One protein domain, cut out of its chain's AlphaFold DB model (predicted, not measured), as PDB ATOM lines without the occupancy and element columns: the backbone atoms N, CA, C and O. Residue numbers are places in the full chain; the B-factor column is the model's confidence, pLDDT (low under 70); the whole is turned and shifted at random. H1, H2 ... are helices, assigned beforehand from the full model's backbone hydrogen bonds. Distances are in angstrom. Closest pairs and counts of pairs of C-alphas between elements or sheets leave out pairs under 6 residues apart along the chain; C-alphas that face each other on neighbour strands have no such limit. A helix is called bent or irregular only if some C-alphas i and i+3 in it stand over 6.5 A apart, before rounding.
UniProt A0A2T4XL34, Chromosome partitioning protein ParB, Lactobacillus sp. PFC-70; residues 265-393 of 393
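What this domain is: This is residues 265 to 393 of the 393 residues of the protein "Chromosome partitioning protein ParB" of Lactobacillus sp. PFC-70 (UniProt A0A2T4XL34). Four shorter helices, H1 to H4, and the first part of the very long H5 make a small body of mostly crossed helices; residues 371 to 393, of which 371 to 391 belong to H5, stick out as an arm. The 129 printed residues include five named helices, H1 to H5, and no named strand: all helix. The whole is only just loose, close to extended, with a radius of gyration of the C-alphas of 20.7 A, spanning 82 by 25 by 22 A.

Where its parts are: H1, residues 265 to 279, 20.9 A, begins at C-alpha 265 (68.667, 164.675, 17.185). H2 is residues 285 to 297, 16.1 A; H3, 302 to 324, 30.4 A; H4, 335 to 343, 12.6 A. H5, residues 346 to 391, 66.5 A, ends at C-alpha 391 (117.760, 161.394, 22.075).

How they stand to each other: H1 and H2 form a helical hairpin, at a shallow tilt of 32 degrees, opposite ways; the closest C-alphas, Ser 277 and Val 285, are 6.3 A apart. H3 is irregular, C-alphas 308 and 311 being 7.2 A apart, with a kink of 48 degrees near residue 309. H3 touches H1, closest C-alphas Val 313 and Ala 272, 5.8 A. H4 touches H1 residues 275 to 279 alone, closest C-alphas Thr 339 and Ala 279, 4.2 A. H5 touches H2 with residues 359 to 370 alone, closest C-alphas Gly 366 and Asn 295, 4.6 A. Every O i to N i+4 pair is within hydrogen-bond range in H1, H2, H4 and H5, and 17 of 19 in H3.

The domain as a whole: The C-alphas of Lys 328 and Leu 393, the two farthest apart, are 82.2 A apart. The printed part has no cut and no long link; residue 393 alone has pLDDT under 70.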
ATOM      1  N   ALA A 265      68.808 165.325  15.877       96.38
ATOM      2  CA  ALA A 265      68.667 164.675  17.185       96.38
ATOM      3  C   ALA A 265      69.338 165.486  18.309       96.38
ATOM      4  O   ALA A 265      68.770 165.684  19.383       96.38
ATOM      5  N   VAL A 266      70.528 166.037  18.048       97.38
ATOM      6  CA  VAL A 266      71.233 166.932  18.977       97.38
ATOM      7  C   VAL A 266      70.425 168.202  19.264       97.38
ATOM      8  O   VAL A 266      70.339 168.631  20.417       97.38
ATOM      9  N   ARG A 267      69.841 168.816  18.229       97.44
ATOM     10  CA  ARG A 267      69.001 170.015  18.364       97.44
ATOM     11  C   ARG A 267      67.764 169.721  19.210       97.44
ATOM     12  O   ARG A 267      67.500 170.458  20.157       97.44
ATOM     13  N   ASP A 268      67.048 168.653  18.890       97.50
ATOM     14  CA  ASP A 268      65.778 168.314  19.529       97.50
ATOM     15  C   ASP A 268      66.005 167.876  20.985       97.50
ATOM     16  O   ASP A 268      65.275 168.295  21.881       97.50
ATOM     17  N   THR A 269      67.121 167.199  21.269       97.00
ATOM     18  CA  THR A 269      67.561 166.903  22.643       97.00
ATOM     19  C   THR A 269      67.854 168.174  23.450       97.00
ATOM     20  O   THR A 269      67.491 168.271  24.625       97.00
ATOM     21  N   LEU A 270      68.500 169.178  22.844       97.56
ATOM     22  CA  LEU A 270      68.740 170.471  23.497       97.56
ATOM     23  C   LEU A 270      67.434 171.235  23.749       97.56
ATOM     24  O   LEU A 270      67.302 171.880  24.789       97.56
ATOM     25  N   PHE A 271      66.470 171.152  22.833       97.81
ATOM     26  CA  PHE A 271      65.147 171.752  23.004       97.81
ATOM     27  C   PHE A 271      64.321 171.047  24.084       97.81
ATOM     28  O   PHE A 271      63.730 171.726  24.922       97.81
ATOM     29  N   ALA A 272      64.351 169.714  24.144       95.69
ATOM     30  CA  ALA A 272      63.726 168.944  25.215       95.69
ATOM     31  C   ALA A 272      64.333 169.282  26.585       95.69
ATOM     32  O   ALA A 272      63.604 169.549  27.541       95.69
ATOM     33  N   ALA A 273      65.667 169.361  26.676       94.38
ATOM     34  CA  ALA A 273      66.355 169.797  27.890       94.38
ATOM     35  C   ALA A 273      65.941 171.203  28.316       94.38
ATOM     36  O   ALA A 273      65.654 171.432  29.488       94.38
ATOM     37  N   LEU A 274      65.855 172.123  27.360       95.12
ATOM     38  CA  LEU A 274      65.428 173.489  27.606       95.12
ATOM     39  C   LEU A 274      63.992 173.559  28.149       95.12
ATOM     40  O   LEU A 274      63.764 174.175  29.192       95.12
ATOM     41  N   ALA A 275      63.041 172.893  27.487       93.62
ATOM     42  CA  ALA A 275      61.644 172.847  27.915       93.62
ATOM     43  C   ALA A 275      61.506 172.244  29.324       93.62
ATOM     44  O   ALA A 275      60.839 172.814  30.191       93.62
ATOM     45  N   ASN A 276      62.214 171.142  29.585       90.69
ATOM     46  CA  ASN A 276      62.202 170.465  30.877       90.69
ATOM     47  C   ASN A 276      62.823 171.326  31.995       90.69
ATOM     48  O   ASN A 276      62.302 171.370  33.113       90.69
ATOM     49  N   SER A 277      63.902 172.069  31.722       89.50
ATOM     50  CA  SER A 277      64.485 173.002  32.697       89.50
ATOM     51  C   SER A 277      63.508 174.117  33.088       89.50
ATOM     52  O   SER A 277      63.416 174.455  34.272       89.50
ATOM     53  N   TYR A 278      62.734 174.656  32.140       86.69
ATOM     54  CA  TYR A 278      61.719 175.670  32.448       86.69
ATOM     55  C   TYR A 278      60.534 175.117  33.236       86.69
ATOM     56  O   TYR A 278      60.138 175.740  34.222       86.69
ATOM     57  N   ALA A 279      60.034 173.931  32.882       85.44
ATOM     58  CA  ALA A 279      58.963 173.277  33.636       85.44
ATOM     59  C   ALA A 279      59.349 172.993  35.102       85.44
ATOM     60  O   ALA A 279      58.496 172.939  35.982       85.44
ATOM     61  N   ASN A 280      60.648 172.872  35.389       79.19
ATOM     62  CA  ASN A 280      61.187 172.615  36.724       79.19
ATOM     63  C   ASN A 280      61.671 173.878  37.465       79.19
ATOM     64  O   ASN A 280      62.577 173.803  38.300       79.19
ATOM     65  N   GLY A 281      61.092 175.044  37.170       75.19
ATOM     66  CA  GLY A 281      61.356 176.286  37.908       75.19
ATOM     67  C   GLY A 281      62.494 177.152  37.357       75.19
ATOM     68  O   GLY A 281      62.816 178.165  37.973       75.19
ATOM     69  N   GLY A 282      63.080 176.794  36.206       73.56
ATOM     70  CA  GLY A 282      63.840 177.722  35.359       73.56
ATOM     71  C   GLY A 282      65.046 178.403  36.017       73.56
ATOM     72  O   GLY A 282      65.154 179.625  35.959       73.56
ATOM     73  N   GLY A 283      65.947 177.627  36.634       82.00
ATOM     74  CA  GLY A 283      67.185 178.116  37.262       82.00
ATOM     75  C   GLY A 283      68.216 178.701  36.279       82.00
ATOM     76  O   GLY A 283      67.897 179.470  35.377       82.00
ATOM     77  N   ASP A 284      69.497 178.349  36.428       86.88
ATOM     78  CA  ASP A 284      70.539 178.773  35.473       86.88
ATOM     79  C   ASP A 284      70.565 177.842  34.249       86.88
ATOM     80  O   ASP A 284      71.484 177.042  34.050       86.88
ATOM     81  N   VAL A 285      69.513 177.946  33.435       91.19
ATOM     82  CA  VAL A 285      69.283 177.116  32.244       91.19
ATOM     83  C   VAL A 285      70.451 177.214  31.256       91.19
ATOM     84  O   VAL A 285      70.909 176.209  30.713       91.19
ATOM     85  N   SER A 286      71.019 178.411  31.083       93.50
ATOM     86  CA  SER A 286      72.201 178.629  30.238       93.50
ATOM     87  C   SER A 286      73.416 177.842  30.739       93.50
ATOM     88  O   SER A 286      74.198 177.308  29.950       93.50
ATOM     89  N   ARG A 287      73.625 177.750  32.059       91.88
ATOM     90  CA  ARG A 287      74.694 176.920  32.637       91.88
ATOM     91  C   ARG A 287      74.411 175.429  32.493       91.88
ATOM     92  O   ARG A 287      75.350 174.684  32.212       91.88
ATOM     93  N   GLU A 288      73.165 175.000  32.668       92.00
ATOM     94  CA  GLU A 288      72.755 173.604  32.470       92.00
ATOM     95  C   GLU A 288      73.034 173.149  31.032       92.00
ATOM     96  O   GLU A 288      73.773 172.180  30.831       92.00
ATOM     97  N   LEU A 289      72.571 173.915  30.039       94.62
ATOM     98  CA  LEU A 289      72.825 173.643  28.623       94.62
ATOM     99  C   LEU A 289      74.317 173.635  28.292       94.62
ATOM    100  O   LEU A 289      74.798 172.705  27.649       94.62
ATOM    101  N   ARG A 290      75.091 174.617  28.776       94.75
ATOM    102  CA  ARG A 290      76.555 174.619  28.593       94.75
ATOM    103  C   ARG A 290      77.216 173.363  29.139       94.75
ATOM    104  O   ARG A 290      78.182 172.875  28.554       94.75
ATOM    105  N   SER A 291      76.750 172.874  30.285       93.44
ATOM    106  CA  SER A 291      77.285 171.660  30.895       93.44
ATOM    107  C   SER A 291      76.965 170.428  30.051       93.44
ATOM    108  O   SER A 291      77.864 169.634  29.778       93.44
ATOM    109  N   LEU A 292      75.721 170.313  29.575       94.19
ATOM    110  CA  LEU A 292      75.290 169.242  28.677       94.19
ATOM    111  C   LEU A 292      76.087 169.251  27.364       94.19
ATOM    112  O   LEU A 292      76.640 168.229  26.960       94.19
ATOM    113  N   ILE A 293      76.242 170.421  26.743       95.31
ATOM    114  CA  ILE A 293      77.008 170.586  25.503       95.31
ATOM    115  C   ILE A 293      78.470 170.158  25.695       95.31
ATOM    116  O   ILE A 293      78.984 169.330  24.940       95.31
ATOM    117  N   ARG A 294      79.157 170.706  26.708       93.38
ATOM    118  CA  ARG A 294      80.599 170.473  26.909       93.38
ATOM    119  C   ARG A 294      80.936 169.067  27.378       93.38
ATOM    120  O   ARG A 294      81.970 168.541  26.994       93.38
ATOM    121  N   ASN A 295      80.103 168.477  28.226       91.88
ATOM    122  CA  ASN A 295      80.441 167.201  28.847       91.88
ATOM    123  C   ASN A 295      79.811 166.012  28.114       91.88
ATOM    124  O   ASN A 295      80.310 164.899  28.237       91.88
ATOM    125  N   VAL A 296      78.753 166.219  27.327       93.00
ATOM    126  CA  VAL A 296      78.030 165.119  26.669       93.00
ATOM    127  C   VAL A 296      78.060 165.260  25.153       93.00
ATOM    128  O   VAL A 296      78.624 164.413  24.470       93.00
ATOM    129  N   LEU A 297      77.520 166.350  24.604       93.44
ATOM    130  CA  LEU A 297      77.304 166.457  23.152       93.44
ATOM    131  C   LEU A 297      78.598 166.658  22.343       93.44
ATOM    132  O   LEU A 297      78.632 166.422  21.137       93.44
ATOM    133  N   THR A 298      79.677 167.082  22.994       89.69
ATOM    134  CA  THR A 298      81.003 167.243  22.371       89.69
ATOM    135  C   THR A 298      81.962 166.090  22.669       89.69
ATOM    136  O   THR A 298      83.099 166.117  22.203       89.69
ATOM    137  N   THR A 299      81.526 165.068  23.410       88.19
ATOM    138  CA  THR A 299      82.375 163.952  23.846       88.19
ATOM    139  C   THR A 299      81.962 162.638  23.178       88.19
ATOM    140  O   THR A 299      80.953 162.557  22.475       88.19
ATOM    141  N   SER A 300      82.747 161.576  23.385       83.62
ATOM    142  CA  SER A 300      82.472 160.246  22.822       83.62
ATOM    143  C   SER A 300      81.195 159.600  23.367       83.62
ATOM    144  O   SER A 300      80.711 158.638  22.781       83.62
ATOM    145  N   VAL A 301      80.643 160.108  24.475       87.31
ATOM    146  CA  VAL A 301      79.410 159.575  25.069       87.31
ATOM    147  C   VAL A 301      78.135 160.122  24.419       87.31
ATOM    148  O   VAL A 301      77.048 159.703  24.807       87.31
ATOM    149  N   ARG A 302      78.248 161.032  23.438       92.38
ATOM    150  CA  ARG A 302      77.105 161.636  22.737       92.38
ATOM    151  C   ARG A 302      76.144 160.592  22.164       92.38
ATOM    152  O   ARG A 302      74.965 160.686  22.456       92.38
ATOM    153  N   HIS A 303      76.630 159.632  21.374       91.19
ATOM    154  CA  HIS A 303      75.756 158.668  20.686       91.19
ATOM    155  C   HIS A 303      74.928 157.843  21.682       91.19
ATOM    156  O   HIS A 303      73.710 157.868  21.619       91.19
ATOM    157  N   ASP A 304      75.576 157.258  22.698       89.12
ATOM    158  CA  ASP A 304      74.883 156.533  23.778       89.12
ATOM    159  C   ASP A 304      73.876 157.416  24.532       89.12
ATOM    160  O   ASP A 304      72.853 156.933  25.006       89.12
ATOM    161  N   PHE A 305      74.167 158.715  24.671       91.75
ATOM    162  CA  PHE A 305      73.242 159.657  25.291       91.75
ATOM    163  C   PHE A 305      72.024 159.947  24.411       91.75
ATOM    164  O   PHE A 305      70.919 159.972  24.946       91.75
ATOM    165  N   LEU A 306      72.213 160.166  23.107       94.56
ATOM    166  CA  LEU A 306      71.120 160.425  22.168       94.56
ATOM    167  C   LEU A 306      70.198 159.207  22.070       94.56
ATOM    168  O   LEU A 306      69.010 159.349  22.338       94.56
ATOM    169  N   ASP A 307      70.758 158.018  21.831       92.88
ATOM    170  CA  ASP A 307      69.994 156.772  21.676       92.88
ATOM    171  C   ASP A 307      69.133 156.474  22.917       92.88
ATOM    172  O   ASP A 307      67.969 156.109  22.824       92.88
ATOM    173  N   LYS A 308      69.684 156.673  24.122       90.44
ATOM    174  CA  LYS A 308      68.950 156.444  25.383       90.44
ATOM    175  C   LYS A 308      67.979 157.560  25.754       90.44
ATOM    176  O   LYS A 308      67.203 157.400  26.697       90.44
ATOM    177  N   SER A 309      68.079 158.710  25.100       90.62
ATOM    178  CA  SER A 309      67.217 159.857  25.374       90.62
ATOM    179  C   SER A 309      66.077 159.997  24.375       90.62
ATOM    180  O   SER A 309      65.172 160.773  24.661       90.62
ATOM    181  N   GLU A 310      66.110 159.270  23.259       93.69
ATOM    182  CA  GLU A 310      65.146 159.366  22.158       93.69
ATOM    183  C   GLU A 310      63.697 159.238  22.648       93.69
ATOM    184  O   GLU A 310      62.945 160.206  22.546       93.69
ATOM    185  N   ASP A 311      63.359 158.138  23.333       91.50
ATOM    186  CA  ASP A 311      62.016 157.915  23.896       91.50
ATOM    187  C   ASP A 311      61.563 159.062  24.817       91.50
ATOM    188  O   ASP A 311      60.406 159.479  24.809       91.50
ATOM    189  N   ASN A 312      62.487 159.626  25.604       89.88
ATOM    190  CA  ASN A 312      62.159 160.732  26.501       89.88
ATOM    191  C   ASN A 312      61.886 162.036  25.741       89.88
ATOM    192  O   ASN A 312      61.025 162.818  26.149       89.88
ATOM    193  N   VAL A 313      62.648 162.303  24.678       93.25
ATOM    194  CA  VAL A 313      62.455 163.478  23.817       93.25
ATOM    195  C   VAL A 313      61.106 163.374  23.108       93.25
ATOM    196  O   VAL A 313      60.358 164.355  23.099       93.25
ATOM    197  N   ASP A 314      60.760 162.190  22.608       94.44
ATOM    198  CA  ASP A 314      59.485 161.915  21.945       94.44
ATOM    199  C   ASP A 314      58.291 162.042  22.898       94.44
ATOM    200  O   ASP A 314      57.272 162.647  22.545       94.44
ATOM    201  N   ASP A 315      58.421 161.555  24.135       92.88
ATOM    202  CA  ASP A 315      57.407 161.726  25.179       92.88
ATOM    203  C   ASP A 315      57.179 163.211  25.512       92.88
ATOM    204  O   ASP A 315      56.034 163.663  25.620       92.88
ATOM    205  N   ILE A 316      58.261 163.990  25.646       92.50
ATOM    206  CA  ILE A 316      58.206 165.441  25.891       92.50
ATOM    207  C   ILE A 316      57.515 166.153  24.725       92.50
ATOM    208  O   ILE A 316      56.604 166.958  24.943       92.50
ATOM    209  N   PHE A 317      57.916 165.847  23.491       94.62
ATOM    210  CA  PHE A 317      57.331 166.422  22.284       94.62
ATOM    211  C   PHE A 317      55.830 166.106  22.189       94.62
ATOM    212  O   PHE A 317      55.001 167.008  22.051       94.62
ATOM    213  N   THR A 318      55.456 164.840  22.380       95.75
ATOM    214  CA  THR A 318      54.061 164.375  22.344       95.75
ATOM    215  C   THR A 318      53.205 165.032  23.428       95.75
ATOM    216  O   THR A 318      52.038 165.373  23.196       95.75
ATOM    217  N   ALA A 319      53.763 165.247  24.620       94.88
ATOM    218  CA  ALA A 319      53.076 165.941  25.702       94.88
ATOM    219  C   ALA A 319      52.776 167.405  25.346       94.88
ATOM    220  O   ALA A 319      51.652 167.875  25.553       94.88
ATOM    221  N   LEU A 320      53.753 168.104  24.761       95.38
ATOM    222  CA  LEU A 320      53.602 169.481  24.285       95.38
ATOM    223  C   LEU A 320      52.569 169.564  23.156       95.38
ATOM    224  O   LEU A 320      51.688 170.424  23.198       95.38
ATOM    225  N   GLU A 321      52.594 168.627  22.205       96.25
ATOM    226  CA  GLU A 321      51.594 168.547  21.136       96.25
ATOM    227  C   GLU A 321      50.180 168.336  21.697       96.25
ATOM    228  O   GLU A 321      49.211 168.985  21.288       96.25
ATOM    229  N   THR A 322      50.052 167.431  22.667       95.19
ATOM    230  CA  THR A 322      48.777 167.115  23.314       95.19
ATOM    231  C   THR A 322      48.226 168.325  24.059       95.19
ATOM    232  O   THR A 322      47.026 168.598  23.974       95.19
ATOM    233  N   GLN A 323      49.080 169.074  24.761       94.94
ATOM    234  CA  GLN A 323      48.682 170.313  25.421       94.94
ATOM    235  C   GLN A 323      48.265 171.377  24.397       94.94
ATOM    236  O   GLN A 323      47.184 171.947  24.533       94.94
ATOM    237  N   ALA A 324      49.043 171.580  23.330       95.19
ATOM    238  CA  ALA A 324      48.716 172.523  22.260       95.19
ATOM    239  C   ALA A 324      47.344 172.235  21.626       95.19
ATOM    240  O   ALA A 324      46.561 173.152  21.379       95.19
ATOM    241  N   LYS A 325      47.004 170.954  21.412       95.62
ATOM    242  CA  LYS A 325      45.710 170.512  20.854       95.62
ATOM    243  C   LYS A 325      44.500 170.836  21.742       95.62
ATOM    244  O   LYS A 325      43.381 170.836  21.226       95.62
ATOM    245  N   LYS A 326      44.687 171.130  23.036       93.62
ATOM    246  CA  LYS A 326      43.599 171.591  23.923       93.62
ATOM    247  C   LYS A 326      43.160 173.019  23.592       93.62
ATOM    248  O   LYS A 326      42.001 173.371  23.821       93.62
ATOM    249  N   ASN A 327      44.055 173.824  23.026       89.81
ATOM    250  CA  ASN A 327      43.767 175.200  22.648       89.81
ATOM    251  C   ASN A 327      43.033 175.269  21.306       89.81
ATOM    252  O   ASN A 327      43.310 174.518  20.371       89.81
ATOM    253  N   LYS A 328      42.121 176.241  21.163       87.75
ATOM    254  CA  LYS A 328      41.409 176.489  19.891       87.75
ATOM    255  C   LYS A 328      42.369 176.808  18.742       87.75
ATOM    256  O   LYS A 328      42.102 176.442  17.601       87.75
ATOM    257  N   SER A 329      43.474 177.482  19.053       87.25
ATOM    258  CA  SER A 329      44.559 177.807  18.123       87.25
ATOM    259  C   SER A 329      45.416 176.599  17.738       87.25
ATOM    260  O   SER A 329      46.201 176.710  16.798       87.25
ATOM    261  N   LYS A 330      45.256 175.459  18.432       93.44
ATOM    262  CA  LYS A 330      46.104 174.266  18.330       93.44
ATOM    263  C   LYS A 330      47.588 174.574  18.559       93.44
ATOM    264  O   LYS A 330      48.444 173.977  17.913       93.44
ATOM    265  N   ALA A 331      47.876 175.538  19.431       94.56
ATOM    266  CA  ALA A 331      49.226 175.984  19.733       94.56
ATOM    267  C   ALA A 331      49.395 176.272  21.228       94.56
ATOM    268  O   ALA A 331      48.435 176.667  21.889       94.56
ATOM    269  N   ILE A 332      50.620 176.124  21.731       94.38
ATOM    270  CA  ILE A 332      51.013 176.644  23.043       94.38
ATOM    271  C   ILE A 332      51.023 178.176  22.997       94.38
ATOM    272  O   ILE A 332      51.640 178.789  22.118       94.38
ATOM    273  N   GLU A 333      50.342 178.800  23.954       91.56
ATOM    274  CA  GLU A 333      50.166 180.251  24.033       91.56
ATOM    275  C   GLU A 333      50.871 180.890  25.237       91.56
ATOM    276  O   GLU A 333      51.013 182.119  25.255       91.56
ATOM    277  N   SER A 334      51.344 180.105  26.213       92.06
ATOM    278  CA  SER A 334      52.028 180.622  27.407       92.06
ATOM    279  C   SER A 334      53.101 179.680  27.973       92.06
ATOM    280  O   SER A 334      53.177 178.503  27.625       92.06
ATOM    281  N   ALA A 335      53.968 180.212  28.841       91.50
ATOM    282  CA  ALA A 335      55.020 179.432  29.499       91.50
ATOM    283  C   ALA A 335      54.450 178.460  30.550       91.50
ATOM    284  O   ALA A 335      55.008 177.388  30.789       91.50
ATOM    285  N   GLU A 336      53.319 178.820  31.157       91.94
ATOM    286  CA  GLU A 336      52.586 177.970  32.092       91.94
ATOM    287  C   GLU A 336      52.080 176.707  31.392       91.94
ATOM    288  O   GLU A 336      52.241 175.621  31.934       91.94
ATOM    289  N   GLU A 337      51.584 176.810  30.158       93.19
ATOM    290  CA  GLU A 337      51.142 175.641  29.391       93.19
ATOM    291  C   GLU A 337      52.293 174.672  29.073       93.19
ATOM    292  O   GLU A 337      52.092 173.459  29.117       93.19
ATOM    293  N   VAL A 338      53.509 175.176  28.815       92.31
ATOM    294  CA  VAL A 338      54.711 174.322  28.688       92.31
ATOM    295  C   VAL A 338      54.953 173.558  29.990       92.31
ATOM    296  O   VAL A 338      55.229 172.361  29.975       92.31
ATOM    297  N   THR A 339      54.812 174.235  31.130       91.81
ATOM    298  CA  THR A 339      54.976 173.616  32.452       91.81
ATOM    299  C   THR A 339      53.892 172.573  32.712       91.81
ATOM    300  O   THR A 339      54.198 171.460  33.134       91.81
ATOM    301  N   GLU A 340      52.631 172.888  32.422       92.00
ATOM    302  CA  GLU A 340      51.501 171.966  32.561       92.00
ATOM    303  C   GLU A 340      51.675 170.720  31.692       92.00
ATOM    304  O   GLU A 340      51.458 169.610  32.174       92.00
ATOM    305  N   ALA A 341      52.119 170.878  30.441       91.88
ATOM    306  CA  ALA A 341      52.363 169.759  29.533       91.88
ATOM    307  C   ALA A 341      53.327 168.730  30.142       91.88
ATOM    308  O   ALA A 341      53.084 167.527  30.056       91.88
ATOM    309  N   LEU A 342      54.383 169.206  30.807       89.88
ATOM    310  CA  LEU A 342      55.446 168.357  31.350       89.88
ATOM    311  C   LEU A 342      55.207 167.903  32.798       89.88
ATOM    312  O   LEU A 342      55.923 167.033  33.291       89.88
ATOM    313  N   THR A 343      54.194 168.448  33.480       87.50
ATOM    314  CA  THR A 343      53.911 168.146  34.897       87.50
ATOM    315  C   THR A 343      52.555 167.488  35.149       87.50
ATOM    316  O   THR A 343      52.361 166.874  36.197       87.50
ATOM    317  N   ALA A 344      51.610 167.558  34.204       80.50
ATOM    318  CA  ALA A 344      50.247 167.068  34.414       80.50
ATOM    319  C   ALA A 344      50.093 165.542  34.288       80.50
ATOM    320  O   ALA A 344      49.151 164.974  34.842       80.50
ATOM    321  N   ASN A 345      50.977 164.863  33.549       80.38
ATOM    322  CA  ASN A 345      50.881 163.426  33.282       80.38
ATOM    323  C   ASN A 345      52.004 162.666  33.999       80.38
ATOM    324  O   ASN A 345      53.178 162.935  33.769       80.38
ATOM    325  N   SER A 346      51.648 161.675  34.823       80.12
ATOM    326  CA  SER A 346      52.610 160.893  35.611       80.12
ATOM    327  C   SER A 346      53.633 160.126  34.769       80.12
ATOM    328  O   SER A 346      54.747 159.918  35.241       80.12
ATOM    329  N   GLN A 347      53.292 159.727  33.540       80.56
ATOM    330  CA  GLN A 347      54.237 159.118  32.605       80.56
ATOM    331  C   GLN A 347      55.228 160.159  32.078       80.56
ATOM    332  O   GLN A 347      56.428 159.949  32.166       80.56
ATOM    333  N   VAL A 348      54.739 161.321  31.638       83.00
ATOM    334  CA  VAL A 348      55.582 162.418  31.127       83.00
ATOM    335  C   VAL A 348      56.492 162.976  32.221       83.00
ATOM    336  O   VAL A 348      57.646 163.298  31.954       83.00
ATOM    337  N   VAL A 349      56.007 163.041  33.464       84.62
ATOM    338  CA  VAL A 349      56.816 163.410  34.633       84.62
ATOM    339  C   VAL A 349      57.948 162.408  34.838       84.62
ATOM    340  O   VAL A 349      59.081 162.826  35.052       84.62
ATOM    341  N   LYS A 350      57.679 161.096  34.727       83.12
ATOM    342  CA  LYS A 350      58.732 160.071  34.805       83.12
ATOM    343  C   LYS A 350      59.751 160.236  33.684       83.12
ATOM    344  O   LYS A 350      60.929 160.319  34.004       83.12
ATOM    345  N   SER A 351      59.322 160.361  32.427       82.31
ATOM    346  CA  SER A 351      60.232 160.540  31.287       82.31
ATOM    347  C   SER A 351      61.057 161.828  31.427       82.31
ATOM    348  O   SER A 351      62.275 161.836  31.257       82.31
ATOM    349  N   SER A 352      60.430 162.922  31.867       83.12
ATOM    350  CA  SER A 352      61.107 164.195  32.150       83.12
ATOM    351  C   SER A 352      62.140 164.068  33.278       83.12
ATOM    352  O   SER A 352      63.258 164.585  33.162       83.12
ATOM    353  N   ASP A 353      61.806 163.365  34.362       84.19
ATOM    354  CA  ASP A 353      62.709 163.113  35.487       84.19
ATOM    355  C   ASP A 353      63.858 162.172  35.109       84.19
ATOM    356  O   ASP A 353      65.009 162.411  35.495       84.19
ATOM    357  N   GLU A 354      63.573 161.110  34.359       84.56
ATOM    358  CA  GLU A 354      64.553 160.147  33.857       84.56
ATOM    359  C   GLU A 354      65.535 160.830  32.914       84.56
ATOM    360  O   GLU A 354      66.744 160.764  33.154       84.56
ATOM    361  N   PHE A 355      65.040 161.598  31.944       85.56
ATOM    362  CA  PHE A 355      65.863 162.398  31.045       85.56
ATOM    363  C   PHE A 355      66.771 163.367  31.805       85.56
ATOM    364  O   PHE A 355      67.977 163.447  31.545       85.56
ATOM    365  N   LYS A 356      66.233 164.073  32.805       85.81
ATOM    366  CA  LYS A 356      67.010 165.007  33.632       85.81
ATOM    367  C   LYS A 356      68.077 164.288  34.457       85.81
ATOM    368  O   LYS A 356      69.222 164.745  34.535       85.81
ATOM    369  N   ARG A 357      67.735 163.168  35.098       85.44
ATOM    370  CA  ARG A 357      68.680 162.363  35.892       85.44
ATOM    371  C   ARG A 357      69.778 161.785  35.012       85.44
ATOM    372  O   ARG A 357      70.951 161.880  35.378       85.44
ATOM    373  N   PHE A 358      69.409 161.242  33.858       84.25
ATOM    374  CA  PHE A 358      70.338 160.675  32.895       84.25
ATOM    375  C   PHE A 358      71.273 161.746  32.326       84.25
ATOM    376  O   PHE A 358      72.490 161.578  32.383       84.25
ATOM    377  N   SER A 359      70.740 162.905  31.929       85.81
ATOM    378  CA  SER A 359      71.533 164.068  31.508       85.81
ATOM    379  C   SER A 359      72.559 164.469  32.570       85.81
ATOM    380  O   SER A 359      73.747 164.597  32.281       85.81
ATOM    381  N   ASN A 360      72.138 164.592  33.832       87.31
ATOM    382  CA  ASN A 360      73.037 164.934  34.938       87.31
ATOM    383  C   ASN A 360      74.114 163.867  35.189       87.31
ATOM    384  O   ASN A 360      75.268 164.202  35.480       87.31
ATOM    385  N   LEU A 361      73.761 162.584  35.083       86.69
ATOM    386  CA  LEU A 361      74.706 161.474  35.202       86.69
ATOM    387  C   LEU A 361      75.759 161.530  34.089       86.69
ATOM    388  O   LEU A 361      76.955 161.419  34.371       86.69
ATOM    389  N   MET A 362      75.323 161.740  32.847       86.81
ATOM    390  CA  MET A 362      76.197 161.789  31.678       86.81
ATOM    391  C   MET A 362      77.095 163.019  31.696       86.81
ATOM    392  O   MET A 362      78.287 162.897  31.434       86.81
ATOM    393  N   VAL A 363      76.585 164.167  32.142       88.94
ATOM    394  CA  VAL A 363      77.392 165.366  32.401       88.94
ATOM    395  C   VAL A 363      78.527 165.073  33.388       88.94
ATOM    396  O   VAL A 363      79.679 165.421  33.131       88.94
ATOM    397  N   ARG A 364      78.244 164.393  34.509       85.88
ATOM    398  CA  ARG A 364      79.277 164.022  35.497       85.88
ATOM    399  C   ARG A 364      80.264 162.991  34.955       85.88
ATOM    400  O   ARG A 364      81.442 163.021  35.305       85.88
ATOM    401  N   ARG A 365      79.792 162.035  34.153       84.56
ATOM    402  CA  ARG A 365      80.644 161.020  33.524       84.56
ATOM    403  C   ARG A 365      81.587 161.660  32.511       84.56
ATOM    404  O   ARG A 365      82.791 161.481  32.635       84.56
ATOM    405  N   GLY A 366      81.048 162.460  31.600       82.31
ATOM    406  CA  GLY A 366      81.813 163.161  30.584       82.31
ATOM    407  C   GLY A 366      82.817 164.155  31.157       82.31
ATOM    408  O   GLY A 366      83.941 164.207  30.674       82.31
ATOM    409  N   GLY A 367      82.473 164.859  32.244       79.19
ATOM    410  CA  GLY A 367      83.433 165.703  32.964       79.19
ATOM    411  C   GLY A 367      84.630 164.905  33.500       79.19
ATOM    412  O   GLY A 367      85.774 165.262  33.244       79.19
ATOM    413  N   ARG A 368      84.381 163.760  34.154       79.88
ATOM    414  CA  ARG A 368      85.462 162.874  34.633       79.88
ATOM    415  C   ARG A 368      86.291 162.283  33.496       79.88
ATOM    416  O   ARG A 368      87.497 162.110  33.649       79.88
ATOM    417  N   ASP A 369      85.657 161.933  32.382       76.25
ATOM    418  CA  ASP A 369      86.367 161.404  31.219       76.25
ATOM    419  C   ASP A 369      87.217 162.498  30.550       76.25
ATOM    420  O   ASP A 369      88.353 162.222  30.168       76.25
ATOM    421  N   ALA A 370      86.753 163.751  30.518       73.56
ATOM    422  CA  ALA A 370      87.555 164.894  30.079       73.56
ATOM    423  C   ALA A 370      88.784 165.120  30.981       73.56
ATOM    424  O   ALA A 370      89.892 165.272  30.466       73.56
ATOM    425  N   ASP A 371      88.622 165.054  32.308       74.94
ATOM    426  CA  ASP A 371      89.734 165.172  33.266       74.94
ATOM    427  C   ASP A 371      90.768 164.045  33.088       74.94
ATOM    428  O   ASP A 371      91.983 164.271  33.138       74.94
ATOM    429  N   ARG A 372      90.298 162.816  32.835       77.75
ATOM    430  CA  ARG A 372      91.161 161.663  32.531       77.75
ATOM    431  C   ARG A 372      91.932 161.859  31.231       77.75
ATOM    432  O   ARG A 372      93.134 161.613  31.212       77.75
ATOM    433  N   VAL A 373      91.269 162.306  30.164       74.38
ATOM    434  CA  VAL A 373      91.914 162.575  28.869       74.38
ATOM    435  C   VAL A 373      92.950 163.691  28.998       74.38
ATOM    436  O   VAL A 373      94.060 163.541  28.492       74.38
ATOM    437  N   ALA A 374      92.641 164.768  29.723       75.44
ATOM    438  CA  ALA A 374      93.599 165.838  29.991       75.44
ATOM    439  C   ALA A 374      94.829 165.314  30.749       75.44
ATOM    440  O   ALA A 374      95.959 165.593  30.360       75.44
ATOM    441  N   SER A 375      94.614 164.481  31.771       80.25
ATOM    442  CA  SER A 375      95.700 163.848  32.530       80.25
ATOM    443  C   SER A 375      96.566 162.932  31.655       80.25
ATOM    444  O   SER A 375      97.790 162.958  31.761       80.25
ATOM    445  N   LEU A 376      95.951 162.146  30.764       78.44
ATOM    446  CA  LEU A 376      96.664 161.281  29.817       78.44
ATOM    447  C   LEU A 376      97.487 162.079  28.803       78.44
ATOM    448  O   LEU A 376      98.615 161.686  28.515       78.44
ATOM    449  N   ASN A 377      96.959 163.194  28.294       77.50
ATOM    450  CA  ASN A 377      97.703 164.078  27.397       77.50
ATOM    451  C   ASN A 377      98.917 164.686  28.107       77.50
ATOM    452  O   ASN A 377     100.017 164.593  27.581       77.50
ATOM    453  N   THR A 378      98.764 165.176  29.342       87.00
ATOM    454  CA  THR A 378      99.899 165.663  30.144       87.00
ATOM    455  C   THR A 378     100.959 164.580  30.351       87.00
ATOM    456  O   THR A 378     102.151 164.841  30.219       87.00
ATOM    457  N   ILE A 379     100.550 163.340  30.650       86.75
ATOM    458  CA  ILE A 379     101.487 162.212  30.780       86.75
ATOM    459  C   ILE A 379     102.203 161.954  29.451       86.75
ATOM    460  O   ILE A 379     103.413 161.733  29.449       86.75
ATOM    461  N   LYS A 380     101.478 161.986  28.331       82.81
ATOM    462  CA  LYS A 380     102.052 161.798  26.999       82.81
ATOM    463  C   LYS A 380     103.082 162.883  26.676       82.81
ATOM    464  O   LYS A 380     104.189 162.535  26.281       82.81
ATOM    465  N   ASP A 381     102.762 164.148  26.927       87.81
ATOM    466  CA  ASP A 381     103.664 165.284  26.700       87.81
ATOM    467  C   ASP A 381     104.939 165.165  27.553       87.81
ATOM    468  O   ASP A 381     106.051 165.391  27.068       87.81
ATOM    469  N   CYS A 382     104.807 164.722  28.810       87.12
ATOM    470  CA  CYS A 382     105.952 164.402  29.665       87.12
ATOM    471  C   CYS A 382     106.802 163.255  29.093       87.12
ATOM    472  O   CYS A 382     108.029 163.344  29.083       87.12
ATOM    473  N   VAL A 383     106.174 162.175  28.618       86.81
ATOM    474  CA  VAL A 383     106.879 161.032  28.013       86.81
ATOM    475  C   VAL A 383     107.617 161.449  26.744       86.81
ATOM    476  O   VAL A 383     108.748 161.017  26.534       86.81
ATOM    477  N   ASP A 384     107.004 162.278  25.907       86.25
ATOM    478  CA  ASP A 384     107.615 162.737  24.664       86.25
ATOM    479  C   ASP A 384     108.780 163.704  24.949       86.25
ATOM    480  O   ASP A 384     109.859 163.520  24.388       86.25
ATOM    481  N   SER A 385     108.651 164.589  25.945       89.69
ATOM    482  CA  SER A 385     109.763 165.428  26.430       89.69
ATOM    483  C   SER A 385     110.942 164.595  26.961       89.69
ATOM    484  O   SER A 385     112.105 164.909  26.720       89.69
ATOM    485  N   LEU A 386     110.667 163.497  27.677       88.62
ATOM    486  CA  LEU A 386     111.713 162.591  28.171       88.62
ATOM    487  C   LEU A 386     112.421 161.837  27.039       88.62
ATOM    488  O   LEU A 386     113.623 161.588  27.136       88.62
ATOM    489  N   LYS A 387     111.703 161.472  25.970       83.62
ATOM    490  CA  LYS A 387     112.318 160.873  24.776       83.62
ATOM    491  C   LYS A 387     113.229 161.870  24.068       83.62
ATOM    492  O   LYS A 387     114.337 161.491  23.718       83.62
ATOM    493  N   GLU A 388     112.810 163.128  23.928       85.25
ATOM    494  CA  GLU A 388     113.649 164.183  23.341       85.25
ATOM    495  C   GLU A 388     114.940 164.406  24.137       85.25
ATOM    496  O   GLU A 388     116.010 164.539  23.547       85.25
ATOM    497  N   ILE A 389     114.870 164.379  25.473       88.06
ATOM    498  CA  ILE A 389     116.063 164.468  26.331       88.06
ATOM    499  C   ILE A 389     116.976 163.259  26.119       88.06
ATOM    500  O   ILE A 389     118.185 163.429  25.991       88.06
ATOM    501  N   ARG A 390     116.414 162.044  26.076       81.62
ATOM    502  CA  ARG A 390     117.182 160.817  25.823       81.62
ATOM    503  C   ARG A 390     117.882 160.863  24.467       81.62
ATOM    504  O   ARG A 390     119.013 160.418  24.381       81.62
ATOM    505  N   ASP A 391     117.219 161.368  23.435       79.94
ATOM    506  CA  ASP A 391     117.760 161.394  22.075       79.94
ATOM    507  C   ASP A 391     118.797 162.532  21.877       79.94
ATOM    508  O   ASP A 391     119.523 162.537  20.883       79.94
ATOM    509  N   CYS A 392     118.899 163.474  22.829       73.50
ATOM    510  CA  CYS A 392     119.931 164.520  22.892       73.50
ATOM    511  C   CYS A 392     121.182 164.138  23.712       73.50
ATOM    512  O   CYS A 392     122.157 164.896  23.700       73.50
ATOM    513  N   LEU A 393     121.144 163.025  24.455       60.78
ATOM    514  CA  LEU A 393     122.255 162.471  25.243       60.78
ATOM    515  C   LEU A 393     122.949 161.351  24.463       60.78
ATOM    516  O   LEU A 393     124.195 161.269  24.571       60.78
TER     517      LEU A 393